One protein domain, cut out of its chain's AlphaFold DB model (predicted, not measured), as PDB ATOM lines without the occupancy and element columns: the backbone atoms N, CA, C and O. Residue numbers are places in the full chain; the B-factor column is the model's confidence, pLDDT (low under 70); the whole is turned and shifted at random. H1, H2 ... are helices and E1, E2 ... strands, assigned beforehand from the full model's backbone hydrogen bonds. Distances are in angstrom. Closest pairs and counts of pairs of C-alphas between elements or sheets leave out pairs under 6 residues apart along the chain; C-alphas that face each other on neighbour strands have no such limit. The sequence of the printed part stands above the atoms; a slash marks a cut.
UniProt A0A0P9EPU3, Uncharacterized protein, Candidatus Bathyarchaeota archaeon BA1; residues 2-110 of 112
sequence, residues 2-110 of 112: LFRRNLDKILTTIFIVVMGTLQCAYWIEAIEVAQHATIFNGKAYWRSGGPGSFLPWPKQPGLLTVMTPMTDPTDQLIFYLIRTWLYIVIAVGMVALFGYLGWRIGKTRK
ATOM      1  N   LEU A   2     116.973 101.506 155.200       61.72
ATOM      2  CA  LEU A   2     118.419 101.233 155.042       61.72
ATOM      3  C   LEU A   2     118.771 100.312 153.856       61.72
ATOM      4  O   LEU A   2     119.714 100.600 153.126       61.72
ATOM      5  N   PHE A   3     117.976  99.263 153.618       63.88
ATOM      6  CA  PHE A   3     118.216  98.283 152.549       63.88
ATOM      7  C   PHE A   3     118.207  98.910 151.141       63.88
ATOM      8  O   PHE A   3     119.144  98.733 150.367       63.88
ATOM      9  N   ARG A   4     117.206  99.750 150.843       67.88
ATOM     10  CA  ARG A   4     117.067 100.443 149.549       67.88
ATOM     11  C   ARG A   4     118.215 101.426 149.281       67.88
ATOM     12  O   ARG A   4     118.728 101.487 148.171       67.88
ATOM     13  N   ARG A   5     118.686 102.127 150.323       67.38
ATOM     14  CA  ARG A   5     119.813 103.075 150.232       67.38
ATOM     15  C   ARG A   5     121.133 102.389 149.872       67.38
ATOM     16  O   ARG A   5     121.980 103.011 149.235       67.38
ATOM     17  N   ASN A   6     121.323 101.149 150.312       77.88
ATOM     18  CA  ASN A   6     122.517 100.375 149.991       77.88
ATOM     19  C   ASN A   6     122.447  99.835 148.557       77.88
ATOM     20  O   ASN A   6     123.450  99.886 147.855       77.88
ATOM     21  N   LEU A   7     121.258  99.434 148.090       81.94
ATOM     22  CA  LEU A   7     121.051  98.955 146.723       81.94
ATOM     23  C   LEU A   7     121.379 100.023 145.665       81.94
ATOM     24  O   LEU A   7     122.135  99.743 144.744       81.94
ATOM     25  N   ASP A   8     120.901 101.263 145.826       79.62
ATOM     26  CA  ASP A   8     121.177 102.347 144.862       79.62
ATOM     27  C   ASP A   8     122.679 102.659 144.748       79.62
ATOM     28  O   ASP A   8     123.198 102.917 143.659       79.62
ATOM     29  N   LYS A   9     123.401 102.603 145.875       81.25
ATOM     30  CA  LYS A   9     124.859 102.782 145.901       81.25
ATOM     31  C   LYS A   9     125.576 101.631 145.204       81.25
ATOM     32  O   LYS A   9     126.501 101.883 144.439       81.25
ATOM     33  N   ILE A  10     125.144 100.394 145.453       86.75
ATOM     34  CA  ILE A  10     125.704  99.196 144.816       86.75
ATOM     35  C   ILE A  10     125.491  99.264 143.301       86.75
ATOM     36  O   ILE A  10     126.459  99.149 142.560       86.75
ATOM     37  N   LEU A  11     124.272  99.557 142.836       86.19
ATOM     38  CA  LEU A  11     123.965  99.692 141.407       86.19
ATOM     39  C   LEU A  11     124.772 100.815 140.745       86.19
ATOM     40  O   LEU A  11     125.331 100.612 139.673       86.19
ATOM     41  N   THR A  12     124.886 101.974 141.401       86.25
ATOM     42  CA  THR A  12     125.704 103.088 140.892       86.25
ATOM     43  C   THR A  12     127.175 102.687 140.786       86.25
ATOM     44  O   THR A  12     127.825 102.985 139.790       86.25
ATOM     45  N   THR A  13     127.696 101.973 141.786       87.75
ATOM     46  CA  THR A  13     129.089 101.505 141.792       87.75
ATOM     47  C   THR A  13     129.329 100.490 140.676       87.75
ATOM     48  O   THR A  13     130.285 100.641 139.923       87.75
ATOM     49  N   ILE A  14     128.437  99.507 140.515       90.88
ATOM     50  CA  ILE A  14     128.508  98.516 139.431       90.88
ATOM     51  C   ILE A  14     128.490  99.217 138.072       90.88
ATOM     52  O   ILE A  14     129.321  98.920 137.219       90.88
ATOM     53  N   PHE A  15     127.590 100.181 137.879       88.62
ATOM     54  CA  PHE A  15     127.491 100.930 136.630       88.62
ATOM     55  C   PHE A  15     128.782 101.693 136.302       88.62
ATOM     56  O   PHE A  15     129.258 101.621 135.172       88.62
ATOM     57  N   ILE A  16     129.382 102.373 137.287       90.94
ATOM     58  CA  ILE A  16     130.658 103.085 137.114       90.94
ATOM     59  C   ILE A  16     131.780 102.113 136.740       90.94
ATOM     60  O   ILE A  16     132.547 102.399 135.826       90.94
ATOM     61  N   VAL A  17     131.867 100.963 137.416       92.50
ATOM     62  CA  VAL A  17     132.896  99.950 137.140       92.50
ATOM     63  C   VAL A  17     132.745  99.390 135.725       92.50
ATOM     64  O   VAL A  17     133.728  99.321 134.989       92.50
ATOM     65  N   VAL A  18     131.523  99.041 135.314       93.25
ATOM     66  CA  VAL A  18     131.245  98.532 133.962       93.25
ATOM     67  C   VAL A  18     131.591  99.581 132.905       93.25
ATOM     68  O   VAL A  18     132.341  99.283 131.979       93.25
ATOM     69  N   MET A  19     131.118 100.821 133.065       91.44
ATOM     70  CA  MET A  19     131.405 101.905 132.117       91.44
ATOM     71  C   MET A  19     132.895 102.236 132.041       91.44
ATOM     72  O   MET A  19     133.430 102.385 130.945       91.44
ATOM     73  N   GLY A  20     133.585 102.299 133.182       92.00
ATOM     74  CA  GLY A  20     135.026 102.540 133.224       92.00
ATOM     75  C   GLY A  20     135.820 101.433 132.530       92.00
ATOM     76  O   GLY A  20     136.760 101.724 131.792       92.00
ATOM     77  N   THR A  21     135.405 100.176 132.698       94.38
ATOM     78  CA  THR A  21     136.039  99.025 132.035       94.38
ATOM     79  C   THR A  21     135.830  99.072 130.520       94.38
ATOM     80  O   THR A  21     136.796  98.947 129.770       94.38
ATOM     81  N   LEU A  22     134.595  99.317 130.065       94.25
ATOM     82  CA  LEU A  22     134.277  99.453 128.638       94.25
ATOM     83  C   LEU A  22     135.052 100.604 127.993       94.25
ATOM     84  O   LEU A  22     135.591 100.454 126.901       94.25
ATOM     85  N   GLN A  23     135.148 101.737 128.685       94.00
ATOM     86  CA  GLN A  23     135.885 102.894 128.200       94.00
ATOM     87  C   GLN A  23     137.392 102.628 128.121       94.00
ATOM     88  O   GLN A  23     138.028 103.037 127.152       94.00
ATOM     89  N   CYS A  24     137.966 101.925 129.103       94.31
ATOM     90  CA  CYS A  24     139.369 101.513 129.043       94.31
ATOM     91  C   CYS A  24     139.628 100.588 127.851       94.31
ATOM     92  O   CYS A  24     140.550 100.849 127.085       94.31
ATOM     93  N   ALA A  25     138.801  99.553 127.668       96.06
ATOM     94  CA  ALA A  25     138.929  98.625 126.544       96.06
ATOM     95  C   ALA A  25     138.841  99.357 125.194       96.06
ATOM     96  O   ALA A  25     139.712  99.185 124.344       96.06
ATOM     97  N   TYR A  26     137.864 100.256 125.051       96.06
ATOM     98  CA  TYR A  26     137.707 101.093 123.864       96.06
ATOM     99  C   TYR A  26     138.971 101.908 123.557       96.06
ATOM    100  O   TYR A  26     139.470 101.876 122.437       96.06
ATOM    101  N   TRP A  27     139.510 102.642 124.539       95.75
ATOM    102  CA  TRP A  27     140.668 103.507 124.297       95.75
ATOM    103  C   TRP A  27     141.945 102.722 124.009       95.75
ATOM    104  O   TRP A  27     142.740 103.179 123.194       95.75
ATOM    105  N   ILE A  28     142.134 101.551 124.626       95.81
ATOM    106  CA  ILE A  28     143.275 100.673 124.330       95.81
ATOM    107  C   ILE A  28     143.263 100.282 122.850       95.81
ATOM    108  O   ILE A  28     144.249 100.514 122.148       95.81
ATOM    109  N   GLU A  29     142.137  99.772 122.352       96.56
ATOM    110  CA  GLU A  29     142.021  99.389 120.943       96.56
ATOM    111  C   GLU A  29     142.075 100.602 120.007       96.56
ATOM    112  O   GLU A  29     142.672 100.545 118.932       96.56
ATOM    113  N   ALA A  30     141.514 101.741 120.416       96.69
ATOM    114  CA  ALA A  30     141.579 102.965 119.628       96.69
ATOM    115  C   ALA A  30     143.029 103.451 119.478       96.69
ATOM    116  O   ALA A  30     143.432 103.856 118.390       96.69
ATOM    117  N   ILE A  31     143.844 103.372 120.531       96.06
ATOM    118  CA  ILE A  31     145.272 103.708 120.463       96.06
ATOM    119  C   ILE A  31     145.996 102.785 119.477       96.06
ATOM    120  O   ILE A  31     146.803 103.267 118.685       96.06
ATOM    121  N   GLU A  32     145.689 101.489 119.485       95.12
ATOM    122  CA  GLU A  32     146.264 100.517 118.550       95.12
ATOM    123  C   GLU A  32     145.882 100.828 117.093       95.12
ATOM    124  O   GLU A  32     146.740 100.924 116.210       95.12
ATOM    125  N   VAL A  33     144.601 101.090 116.829       95.56
ATOM    126  CA  VAL A  33     144.119 101.485 115.496       95.56
ATOM    127  C   VAL A  33     144.755 102.806 115.048       95.56
ATOM    128  O   VAL A  33     145.161 102.933 113.891       95.56
ATOM    129  N   ALA A  34     144.944 103.769 115.956       95.62
ATOM    130  CA  ALA A  34     145.559 105.060 115.649       95.62
ATOM    131  C   ALA A  34     147.021 104.953 115.175       95.62
ATOM    132  O   ALA A  34     147.482 105.834 114.446       95.62
ATOM    133  N   GLN A  35     147.747 103.877 115.510       93.81
ATOM    134  CA  GLN A  35     149.103 103.630 114.986       93.81
ATOM    135  C   GLN A  35     149.116 103.438 113.462       93.81
ATOM    136  O   GLN A  35     150.114 103.723 112.791       93.81
ATOM    137  N   HIS A  36     147.981 103.019 112.904       93.44
ATOM    138  CA  HIS A  36     147.775 102.838 111.476       93.44
ATOM    139  C   HIS A  36     147.269 104.111 110.785       93.44
ATOM    140  O   HIS A  36     146.924 104.074 109.606       93.44
ATOM    141  N   ALA A  37     147.242 105.247 111.483       94.56
ATOM    142  CA  ALA A  37     146.930 106.554 110.925       94.56
ATOM    143  C   ALA A  37     148.163 107.477 110.939       94.56
ATOM    144  O   ALA A  37     149.182 107.234 111.591       94.56
ATOM    145  N   THR A  38     148.131 108.530 110.133       94.88
ATOM    146  CA  THR A  38     149.192 109.536 110.067       94.88
ATOM    147  C   THR A  38     148.642 110.884 109.634       94.88
ATOM    148  O   THR A  38     147.518 110.980 109.146       94.88
ATOM    149  N   ILE A  39     149.451 111.929 109.792       95.50
ATOM    150  CA  ILE A  39     149.165 113.237 109.210       95.50
ATOM    151  C   ILE A  39     150.073 113.457 108.017       95.50
ATOM    152  O   ILE A  39     151.291 113.344 108.123       95.50
ATOM    153  N   PHE A  40     149.462 113.829 106.900       93.62
ATOM    154  CA  PHE A  40     150.158 114.244 105.697       93.62
ATOM    155  C   PHE A  40     149.521 115.530 105.181       93.62
ATOM    156  O   PHE A  40     148.298 115.634 105.115       93.62
ATOM    157  N   ASN A  41     150.333 116.548 104.887       92.94
ATOM    158  CA  ASN A  41     149.862 117.873 104.459       92.94
ATOM    159  C   ASN A  41     148.746 118.460 105.351       92.94
ATOM    160  O   ASN A  41     147.766 119.020 104.861       92.94
ATOM    161  N   GLY A  42     148.868 118.289 106.672       91.44
ATOM    162  CA  GLY A  42     147.909 118.808 107.655       91.44
ATOM    163  C   GLY A  42     146.568 118.069 107.723       91.44
ATOM    164  O   GLY A  42     145.694 118.490 108.474       91.44
ATOM    165  N   LYS A  43     146.390 116.970 106.980       93.31
ATOM    166  CA  LYS A  43     145.173 116.146 106.996       93.31
ATOM    167  C   LYS A  43     145.469 114.747 107.527       93.31
ATOM    168  O   LYS A  43     146.588 114.253 107.386       93.31
ATOM    169  N   ALA A  44     144.472 114.119 108.144       95.50
ATOM    170  CA  ALA A  44     144.577 112.757 108.651       95.50
ATOM    171  C   ALA A  44     144.376 111.732 107.522       95.50
ATOM    172  O   ALA A  44     143.480 111.868 106.686       95.50
ATOM    173  N   TYR A  45     145.215 110.701 107.515       94.88
ATOM    174  CA  TYR A  45     145.185 109.601 106.559       94.88
ATOM    175  C   TYR A  45     145.327 108.272 107.289       94.88
ATOM    176  O   TYR A  45     146.129 108.144 108.213       94.88
ATOM    177  N   TRP A  46     144.611 107.264 106.814       95.06
ATOM    178  CA  TRP A  46     144.920 105.870 107.077       95.06
ATOM    179  C   TRP A  46     146.171 105.475 106.292       95.06
ATOM    180  O   TRP A  46     146.349 105.876 105.143       95.06
ATOM    181  N   ARG A  47     147.043 104.675 106.905       91.88
ATOM    182  CA  ARG A  47     148.247 104.108 106.276       91.88
ATOM    183  C   ARG A  47     147.936 102.861 105.449       91.88
ATOM    184  O   ARG A  47     148.864 102.149 105.060       91.88
ATOM    185  N   SER A  48     146.656 102.574 105.212       90.62
ATOM    186  CA  SER A  48     146.257 101.449 104.390       90.62
ATOM    187  C   SER A  48     145.067 101.724 103.466       90.62
ATOM    188  O   SER A  48     144.353 102.718 103.612       90.62
ATOM    189  N   GLY A  49     144.887 100.849 102.472       84.50
ATOM    190  CA  GLY A  49     143.895 100.976 101.399       84.50
ATOM    191  C   GLY A  49     142.464 100.694 101.825       84.50
ATOM    192  O   GLY A  49     141.535 101.223 101.224       84.50
ATOM    193  N   GLY A  50     142.283  99.893 102.875       87.12
ATOM    194  CA  GLY A  50     140.990  99.762 103.539       87.12
ATOM    195  C   GLY A  50     140.938 100.744 104.705       87.12
ATOM    196  O   GLY A  50     141.775 100.600 105.594       87.12
ATOM    197  N   PRO A  51     140.012 101.717 104.744       88.38
ATOM    198  CA  PRO A  51     139.919 102.624 105.879       88.38
ATOM    199  C   PRO A  51     139.620 101.845 107.165       88.38
ATOM    200  O   PRO A  51     138.860 100.875 107.161       88.38
ATOM    201  N   GLY A  52     140.244 102.275 108.259       91.12
ATOM    202  CA  GLY A  52     139.872 101.840 109.602       91.12
ATOM    203  C   GLY A  52     138.616 102.570 110.060       91.12
ATOM    204  O   GLY A  52     138.046 103.369 109.320       91.12
ATOM    205  N   SER A  53     138.206 102.308 111.295       94.00
ATOM    206  CA  SER A  53     137.149 103.079 111.954       94.00
ATOM    207  C   SER A  53     137.408 103.119 113.451       94.00
ATOM    208  O   SER A  53     137.867 102.125 114.010       94.00
ATOM    209  N   PHE A  54     137.100 104.226 114.121       95.50
ATOM    210  CA  PHE A  54     137.100 104.277 115.586       95.50
ATOM    211  C   PHE A  54     135.722 104.006 116.187       95.50
ATOM    212  O   PHE A  54     135.625 103.691 117.374       95.50
ATOM    213  N   LEU A  55     134.658 104.138 115.392       92.88
ATOM    214  CA  LEU A  55     133.284 103.907 115.826       92.88
ATOM    215  C   LEU A  55     132.599 102.788 115.030       92.88
ATOM    216  O   LEU A  55     132.920 102.551 113.865       92.88
ATOM    217  N   PRO A  56     131.614 102.096 115.631       90.88
ATOM    218  CA  PRO A  56     131.207 102.151 117.044       90.88
ATOM    219  C   PRO A  56     132.214 101.487 118.003       90.88
ATOM    220  O   PRO A  56     132.173 101.733 119.203       90.88
ATOM    221  N   TRP A  57     133.122 100.673 117.466       94.50
ATOM    222  CA  TRP A  57     134.256 100.074 118.162       94.50
ATOM    223  C   TRP A  57     135.480 100.141 117.238       94.50
ATOM    224  O   TRP A  57     135.285 100.036 116.019       94.50
ATOM    225  N   PRO A  58     136.705 100.320 117.759       96.00
ATOM    226  CA  PRO A  58     137.886 100.458 116.925       96.00
ATOM    227  C   PRO A  58     138.083  99.234 116.032       96.00
ATOM    228  O   PRO A  58     138.009  98.088 116.468       96.00
ATOM    229  N   LYS A  59     138.310  99.488 114.749       94.06
ATOM    230  CA  LYS A  59     138.532  98.470 113.732       94.06
ATOM    231  C   LYS A  59     139.812  98.781 112.987       94.06
ATOM    232  O   LYS A  59     139.976  99.876 112.442       94.06
ATOM    233  N   GLN A  60     140.700  97.793 112.958       91.31
ATOM    234  CA  GLN A  60     141.951  97.893 112.229       91.31
ATOM    235  C   GLN A  60     141.685  98.127 110.734       91.31
ATOM    236  O   GLN A  60     140.729  97.576 110.175       91.31
ATOM    237  N   PRO A  61     142.512  98.956 110.085       89.44
ATOM    238  CA  PRO A  61     142.386  99.222 108.665       89.44
ATOM    239  C   PRO A  61     142.932  98.036 107.845       89.44
ATOM    240  O   PRO A  61     143.546  97.113 108.380       89.44
ATOM    241  N   GLY A  62     142.694  98.029 106.533       88.44
ATOM    242  CA  GLY A  62     143.071  96.913 105.651       88.44
ATOM    243  C   GLY A  62     144.585  96.662 105.573       88.44
ATOM    244  O   GLY A  62     145.385  97.486 106.001       88.44
ATOM    245  N   LEU A  63     145.000  95.542 104.974       87.12
ATOM    246  CA  LEU A  63     146.416  95.132 104.925       87.12
ATOM    247  C   LEU A  63     147.261  95.862 103.862       87.12
ATOM    248  O   LEU A  63     148.487  95.853 103.928       87.12
ATOM    249  N   LEU A  64     146.623  96.468 102.858       87.31
ATOM    250  CA  LEU A  64     147.314  97.108 101.733       87.31
ATOM    251  C   LEU A  64     147.945  98.432 102.162       87.31
ATOM    252  O   LEU A  64     147.212  99.342 102.517       87.31
ATOM    253  N   THR A  65     149.260  98.593 102.070       86.00
ATOM    254  CA  THR A  65     149.966  99.828 102.448       86.00
ATOM    255  C   THR A  65     149.830 100.926 101.390       86.00
ATOM    256  O   THR A  65     150.650 101.073 100.487       86.00
ATOM    257  N   VAL A  66     148.783 101.738 101.513       90.06
ATOM    258  CA  VAL A  66     148.547 102.941 100.703       90.06
ATOM    259  C   VAL A  66     147.904 104.015 101.575       90.06
ATOM    260  O   VAL A  66     147.223 103.700 102.545       90.06
ATOM    261  N   MET A  67     148.135 105.292 101.271       91.50
ATOM    262  CA  MET A  67     147.532 106.380 102.038       91.50
ATOM    263  C   MET A  67     146.096 106.630 101.584       91.50
ATOM    264  O   MET A  67     145.871 107.074 100.460       91.50
ATOM    265  N   THR A  68     145.141 106.412 102.484       92.25
ATOM    266  CA  THR A  68     143.719 106.683 102.238       92.25
ATOM    267  C   THR A  68     143.273 107.846 103.120       92.25
ATOM    268  O   THR A  68     143.516 107.805 104.327       92.25
ATOM    269  N   PRO A  69     142.661 108.911 102.576       93.12
ATOM    270  CA  PRO A  69     142.205 110.033 103.390       93.12
ATOM    271  C   PRO A  69     141.183 109.564 104.429       93.12
ATOM    272  O   PRO A  69     140.261 108.813 104.115       93.12
ATOM    273  N   MET A  70     141.339 110.019 105.671       94.69
ATOM    274  CA  MET A  70     140.360 109.773 106.726       94.69
ATOM    275  C   MET A  70     139.198 110.747 106.525       94.69
ATOM    276  O   MET A  70     139.291 111.914 106.891       94.69
ATOM    277  N   THR A  71     138.131 110.304 105.865       92.75
ATOM    278  CA  THR A  71     137.010 111.176 105.476       92.75
ATOM    279  C   THR A  71     136.003 111.415 106.596       92.75
ATOM    280  O   THR A  71     135.344 112.451 106.587       92.75
ATOM    281  N   ASP A  72     135.880 110.488 107.549       93.44
ATOM    282  CA  ASP A  72     134.924 110.610 108.650       93.44
ATOM    283  C   ASP A  72     135.411 111.654 109.680       93.44
ATOM    284  O   ASP A  72     136.514 111.519 110.221       93.44
ATOM    285  N   PRO A  73     134.625 112.711 109.964       94.12
ATOM    286  CA  PRO A  73     135.019 113.758 110.906       94.12
ATOM    287  C   PRO A  73     135.132 113.249 112.349       94.12
ATOM    288  O   PRO A  73     135.906 113.789 113.140       94.12
ATOM    289  N   THR A  74     134.381 112.210 112.699       94.38
ATOM    290  CA  THR A  74     134.410 111.585 114.019       94.38
ATOM    291  C   THR A  74     135.694 110.795 114.201       94.38
ATOM    292  O   THR A  74     136.345 110.918 115.239       94.38
ATOM    293  N   ASP A  75     136.111 110.059 113.170       94.81
ATOM    294  CA  ASP A  75     137.394 109.359 113.194       94.81
ATOM    295  C   ASP A  75     138.561 110.341 113.283       94.81
ATOM    296  O   ASP A  75     139.496 110.129 114.057       94.81
ATOM    297  N   GLN A  76     138.481 111.458 112.550       95.62
ATOM    298  CA  GLN A  76     139.466 112.532 112.659       95.62
ATOM    299  C   GLN A  76     139.532 113.069 114.087       95.62
ATOM    300  O   GLN A  76     140.622 113.178 114.648       95.62
ATOM    301  N   LEU A  77     138.383 113.380 114.693       95.69
ATOM    302  CA  LEU A  77     138.311 113.874 116.065       95.69
ATOM    303  C   LEU A  77     138.974 112.896 117.042       95.69
ATOM    304  O   LEU A  77     139.842 113.303 117.812       95.69
ATOM    305  N   ILE A  78     138.601 111.616 116.994       95.62
ATOM    306  CA  ILE A  78     139.133 110.588 117.895       95.62
ATOM    307  C   ILE A  78     140.640 110.421 117.688       95.62
ATOM    308  O   ILE A  78     141.397 110.409 118.661       95.62
ATOM    309  N   PHE A  79     141.104 110.401 116.439       96.62
ATOM    310  CA  PHE A  79     142.528 110.365 116.126       96.62
ATOM    311  C   PHE A  79     143.286 111.566 116.710       96.62
ATOM    312  O   PHE A  79     144.336 111.392 117.336       96.62
ATOM    313  N   TYR A  80     142.757 112.783 116.566       96.00
ATOM    314  CA  TYR A  80     143.373 113.978 117.148       96.00
ATOM    315  C   TYR A  80     143.374 113.945 118.678       96.00
ATOM    316  O   TYR A  80     144.372 114.335 119.287       96.00
ATOM    317  N   LEU A  81     142.310 113.446 119.308       96.06
ATOM    318  CA  LEU A  81     142.233 113.272 120.761       96.06
ATOM    319  C   LEU A  81     143.276 112.280 121.279       96.06
ATOM    320  O   LEU A  81     143.909 112.543 122.302       96.06
ATOM    321  N   ILE A  82     143.489 111.174 120.564       95.75
ATOM    322  CA  ILE A  82     144.528 110.189 120.883       95.75
ATOM    323  C   ILE A  82     145.907 110.824 120.730       95.75
ATOM    324  O   ILE A  82     146.720 110.785 121.652       95.75
ATOM    325  N   ARG A  83     146.152 111.488 119.598       94.75
ATOM    326  CA  ARG A  83     147.445 112.111 119.293       94.75
ATOM    327  C   ARG A  83     147.840 113.203 120.287       94.75
ATOM    328  O   ARG A  83     149.022 113.374 120.570       94.75
ATOM    329  N   THR A  84     146.865 113.955 120.792       95.12
ATOM    330  CA  THR A  84     147.069 115.040 121.766       95.12
ATOM    331  C   THR A  84     146.965 114.580 123.217       95.12
ATOM    332  O   THR A  84     147.081 115.408 124.115       95.12
ATOM    333  N   TRP A  85     146.734 113.285 123.466       94.19
ATOM    334  CA  TRP A  85     146.472 112.718 124.795       94.19
ATOM    335  C   TRP A  85     145.233 113.289 125.513       94.19
ATOM    336  O   TRP A  85     144.963 112.945 126.666       94.19
ATOM    337  N   LEU A  86     144.419 114.100 124.830       94.44
ATOM    338  CA  LEU A  86     143.190 114.684 125.376       94.44
ATOM    339  C   LEU A  86     142.096 113.640 125.623       94.44
ATOM    340  O   LEU A  86     141.187 113.882 126.421       94.44
ATOM    341  N   TYR A  87     142.200 112.460 125.008       92.81
ATOM    342  CA  TYR A  87     141.292 111.348 125.288       92.81
ATOM    343  C   TYR A  87     141.273 110.947 126.771       92.81
ATOM    344  O   TYR A  87     140.223 110.552 127.268       92.81
ATOM    345  N   ILE A  88     142.388 111.106 127.501       92.12
ATOM    346  CA  ILE A  88     142.464 110.816 128.943       92.12
ATOM    347  C   ILE A  88     141.533 111.750 129.717       92.12
ATOM    348  O   ILE A  88     140.768 111.306 130.572       92.12
ATOM    349  N   VAL A  89     141.568 113.045 129.393       93.69
ATOM    350  CA  VAL A  89     140.723 114.058 130.039       93.69
ATOM    351  C   VAL A  89     139.250 113.768 129.765       93.69
ATOM    352  O   VAL A  89     138.432 113.824 130.682       93.69
ATOM    353  N   ILE A  90     138.915 113.390 128.529       92.44
ATOM    354  CA  ILE A  90     137.554 112.991 128.156       92.44
ATOM    355  C   ILE A  90     137.138 111.721 128.900       92.44
ATOM    356  O   ILE A  90     136.027 111.664 129.422       92.44
ATOM    357  N   ALA A  91     138.022 110.727 129.004       91.88
ATOM    358  CA  ALA A  91     137.731 109.476 129.688       91.88
ATOM    359  C   ALA A  91     137.426 109.690 131.173       91.88
ATOM    360  O   ALA A  91     136.365 109.304 131.664       91.88
ATOM    361  N   VAL A  92     138.311 110.400 131.876       91.81
ATOM    362  CA  VAL A  92     138.111 110.752 133.287       91.81
ATOM    363  C   VAL A  92     136.862 111.621 133.456       91.81
ATOM    364  O   VAL A  92     136.068 111.386 134.368       91.81
ATOM    365  N   GLY A  93     136.651 112.584 132.556       93.75
ATOM    366  CA  GLY A  93     135.474 113.448 132.549       93.75
ATOM    367  C   GLY A  93     134.164 112.668 132.418       93.75
ATOM    368  O   GLY A  93     133.226 112.933 133.166       93.75
ATOM    369  N   MET A  94     134.103 111.670 131.532       91.38
ATOM    370  CA  MET A  94     132.923 110.815 131.362       91.38
ATOM    371  C   MET A  94     132.644 109.972 132.608       91.38
ATOM    372  O   MET A  94     131.506 109.941 133.074       91.38
ATOM    373  N   VAL A  95     133.665 109.346 133.201       90.62
ATOM    374  CA  VAL A  95     133.502 108.573 134.446       90.62
ATOM    375  C   VAL A  95     133.022 109.469 135.592       90.62
ATOM    376  O   VAL A  95     132.080 109.113 136.304       90.62
ATOM    377  N   ALA A  96     133.615 110.656 135.745       90.31
ATOM    378  CA  ALA A  96     133.205 111.629 136.755       90.31
ATOM    379  C   ALA A  96     131.758 112.102 136.538       90.31
ATOM    380  O   ALA A  96     130.984 112.179 137.496       90.31
ATOM    381  N   LEU A  97     131.366 112.358 135.286       91.31
ATOM    382  CA  LEU A  97     130.005 112.733 134.914       91.31
ATOM    383  C   LEU A  97     129.008 111.625 135.270       91.31
ATOM    384  O   LEU A  97     127.996 111.901 135.914       91.31
ATOM    385  N   PHE A  98     129.293 110.370 134.910       87.56
ATOM    386  CA  PHE A  98     128.429 109.236 135.249       87.56
ATOM    387  C   PHE A  98     128.309 109.041 136.762       87.56
ATOM    388  O   PHE A  98     127.203 108.826 137.265       87.56
ATOM    389  N   GLY A  99     129.408 109.200 137.503       86.44
ATOM    390  CA  GLY A  99     129.387 109.186 138.963       86.44
ATOM    391  C   GLY A  99     128.523 110.301 139.557       86.44
ATOM    392  O   GLY A  99     127.690 110.047 140.432       86.44
ATOM    393  N   TYR A 100     128.657 111.528 139.047       89.19
ATOM    394  CA  TYR A 100     127.856 112.672 139.482       89.19
ATOM    395  C   TYR A 100     126.361 112.487 139.182       89.19
ATOM    396  O   TYR A 100     125.519 112.752 140.045       89.19
ATOM    397  N   LEU A 101     126.019 112.001 137.986       87.44
ATOM    398  CA  LEU A 101     124.637 111.726 137.590       87.44
ATOM    399  C   LEU A 101     124.011 110.628 138.453       87.44
ATOM    400  O   LEU A 101     122.901 110.813 138.958       87.44
ATOM    401  N   GLY A 102     124.733 109.531 138.700       83.88
ATOM    402  CA  GLY A 102     124.286 108.472 139.608       83.88
ATOM    403  C   GLY A 102     124.007 109.005 141.016       83.88
ATOM    404  O   GLY A 102     122.953 108.740 141.601       83.88
ATOM    405  N   TRP A 103     124.895 109.860 141.533       81.44
ATOM    406  CA  TRP A 103     124.699 110.519 142.824       81.44
ATOM    407  C   TRP A 103     123.479 111.455 142.844       81.44
ATOM    408  O   TRP A 103     122.683 111.413 143.788       81.44
ATOM    409  N   ARG A 104     123.293 112.275 141.800       84.38
ATOM    410  CA  ARG A 104     122.147 113.188 141.656       84.38
ATOM    411  C   ARG A 104     120.821 112.437 141.632       84.38
ATOM    412  O   ARG A 104     119.926 112.783 142.402       84.38
ATOM    413  N   ILE A 105     120.703 111.397 140.808       81.56
ATOM    414  CA  ILE A 105     119.483 110.582 140.693       81.56
ATOM    415  C   ILE A 105     119.162 109.915 142.037       81.56
ATOM    416  O   ILE A 105     118.019 109.959 142.501       81.56
ATOM    417  N   GLY A 106     120.184 109.381 142.713       75.75
ATOM    418  CA  GLY A 106     120.045 108.811 144.052       75.75
ATOM    419  C   GLY A 106     119.645 109.829 145.128       75.75
ATOM    420  O   GLY A 106     119.109 109.437 146.164       75.75
ATOM    421  N   LYS A 107     119.885 111.132 144.923       73.69
ATOM    422  CA  LYS A 107     119.425 112.202 145.823       73.69
ATOM    423  C   LYS A 107     117.977 112.603 145.534       73.69
ATOM    424  O   LYS A 107     117.207 112.728 146.478       73.69
ATOM    425  N   THR A 108     117.592 112.753 144.266       69.94
ATOM    426  CA  THR A 108     116.226 113.153 143.877       69.94
ATOM    427  C   THR A 108     115.181 112.119 144.300       69.94
ATOM    428  O   THR A 108     114.134 112.490 144.818       69.94
ATOM    429  N   ARG A 109     115.491 110.819 144.202       59.09
ATOM    430  CA  ARG A 109     114.603 109.743 144.689       59.09
ATOM    431  C   ARG A 109     114.407 109.708 146.212       59.09
ATOM    432  O   ARG A 109     113.575 108.941 146.672       59.09
ATOM    433  N   LYS A 110     115.174 110.478 146.994       54.66
ATOM    434  CA  LYS A 110     115.009 110.579 148.458       54.66
ATOM    435  C   LYS A 110     114.060 111.699 148.890       54.66
ATOM    436  O   LYS A 110     113.763 111.776 150.074       54.66
TER     437      LYS A 110
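Overview. This is residues 2 to 110 of the 112 residues of an uncharacterized protein of Candidatus Bathyarchaeota archaeon BA1 (UniProt A0A0P9EPU3). Long helices H1 and H3 run side by side, opposite ways, as a stalk; at one end sits a small head of helix H2, hairpin E1-E2 and loop residues 47 to 72. The 109 printed residues hold H1, E1, E2, H2, H3, mostly helix, with one antiparallel sheet, E1 - E2. The whole is loose, radius of gyration of the C-alphas 18.5 A, spanning 62 by 24 by 18 A.

Along the chain. H1, residues 2 to 34, 48.0 A, begins at C-alpha 2 (118.419, 101.233, 155.042). E1 is 37 to 40, 9.8 A; E2 43 to 46, 10.3 A; H2 73 to 83, 15.1 A. H3, 86 to 108, 32.7 A, ends at C-alpha 108 (116.226, 113.153, 143.877).

Arrangement. H1 touches H3, closest C-alphas Thr 12 and Gly 102, 5.7 A, at a shallow tilt of 16 degrees. H1 touches H2 with residues 30 to 34 alone, closest C-alphas Ala 34 and Phe 79, 6.1 A. Across hairpin E1 and E2, N 38 and O 45 are within hydrogen-bond range, 2.8 A. Every O i to N i+4 pair is within range in H2 and H3, 28 of 29 in H1.

Size, cuts and confidence. C-alphas 2 and 66, the farthest apart, span 62.2 A. The printed part has no cut. Link E2 to H2 is long. Residues 2 to 5 and 108 to 110 have pLDDT under 70.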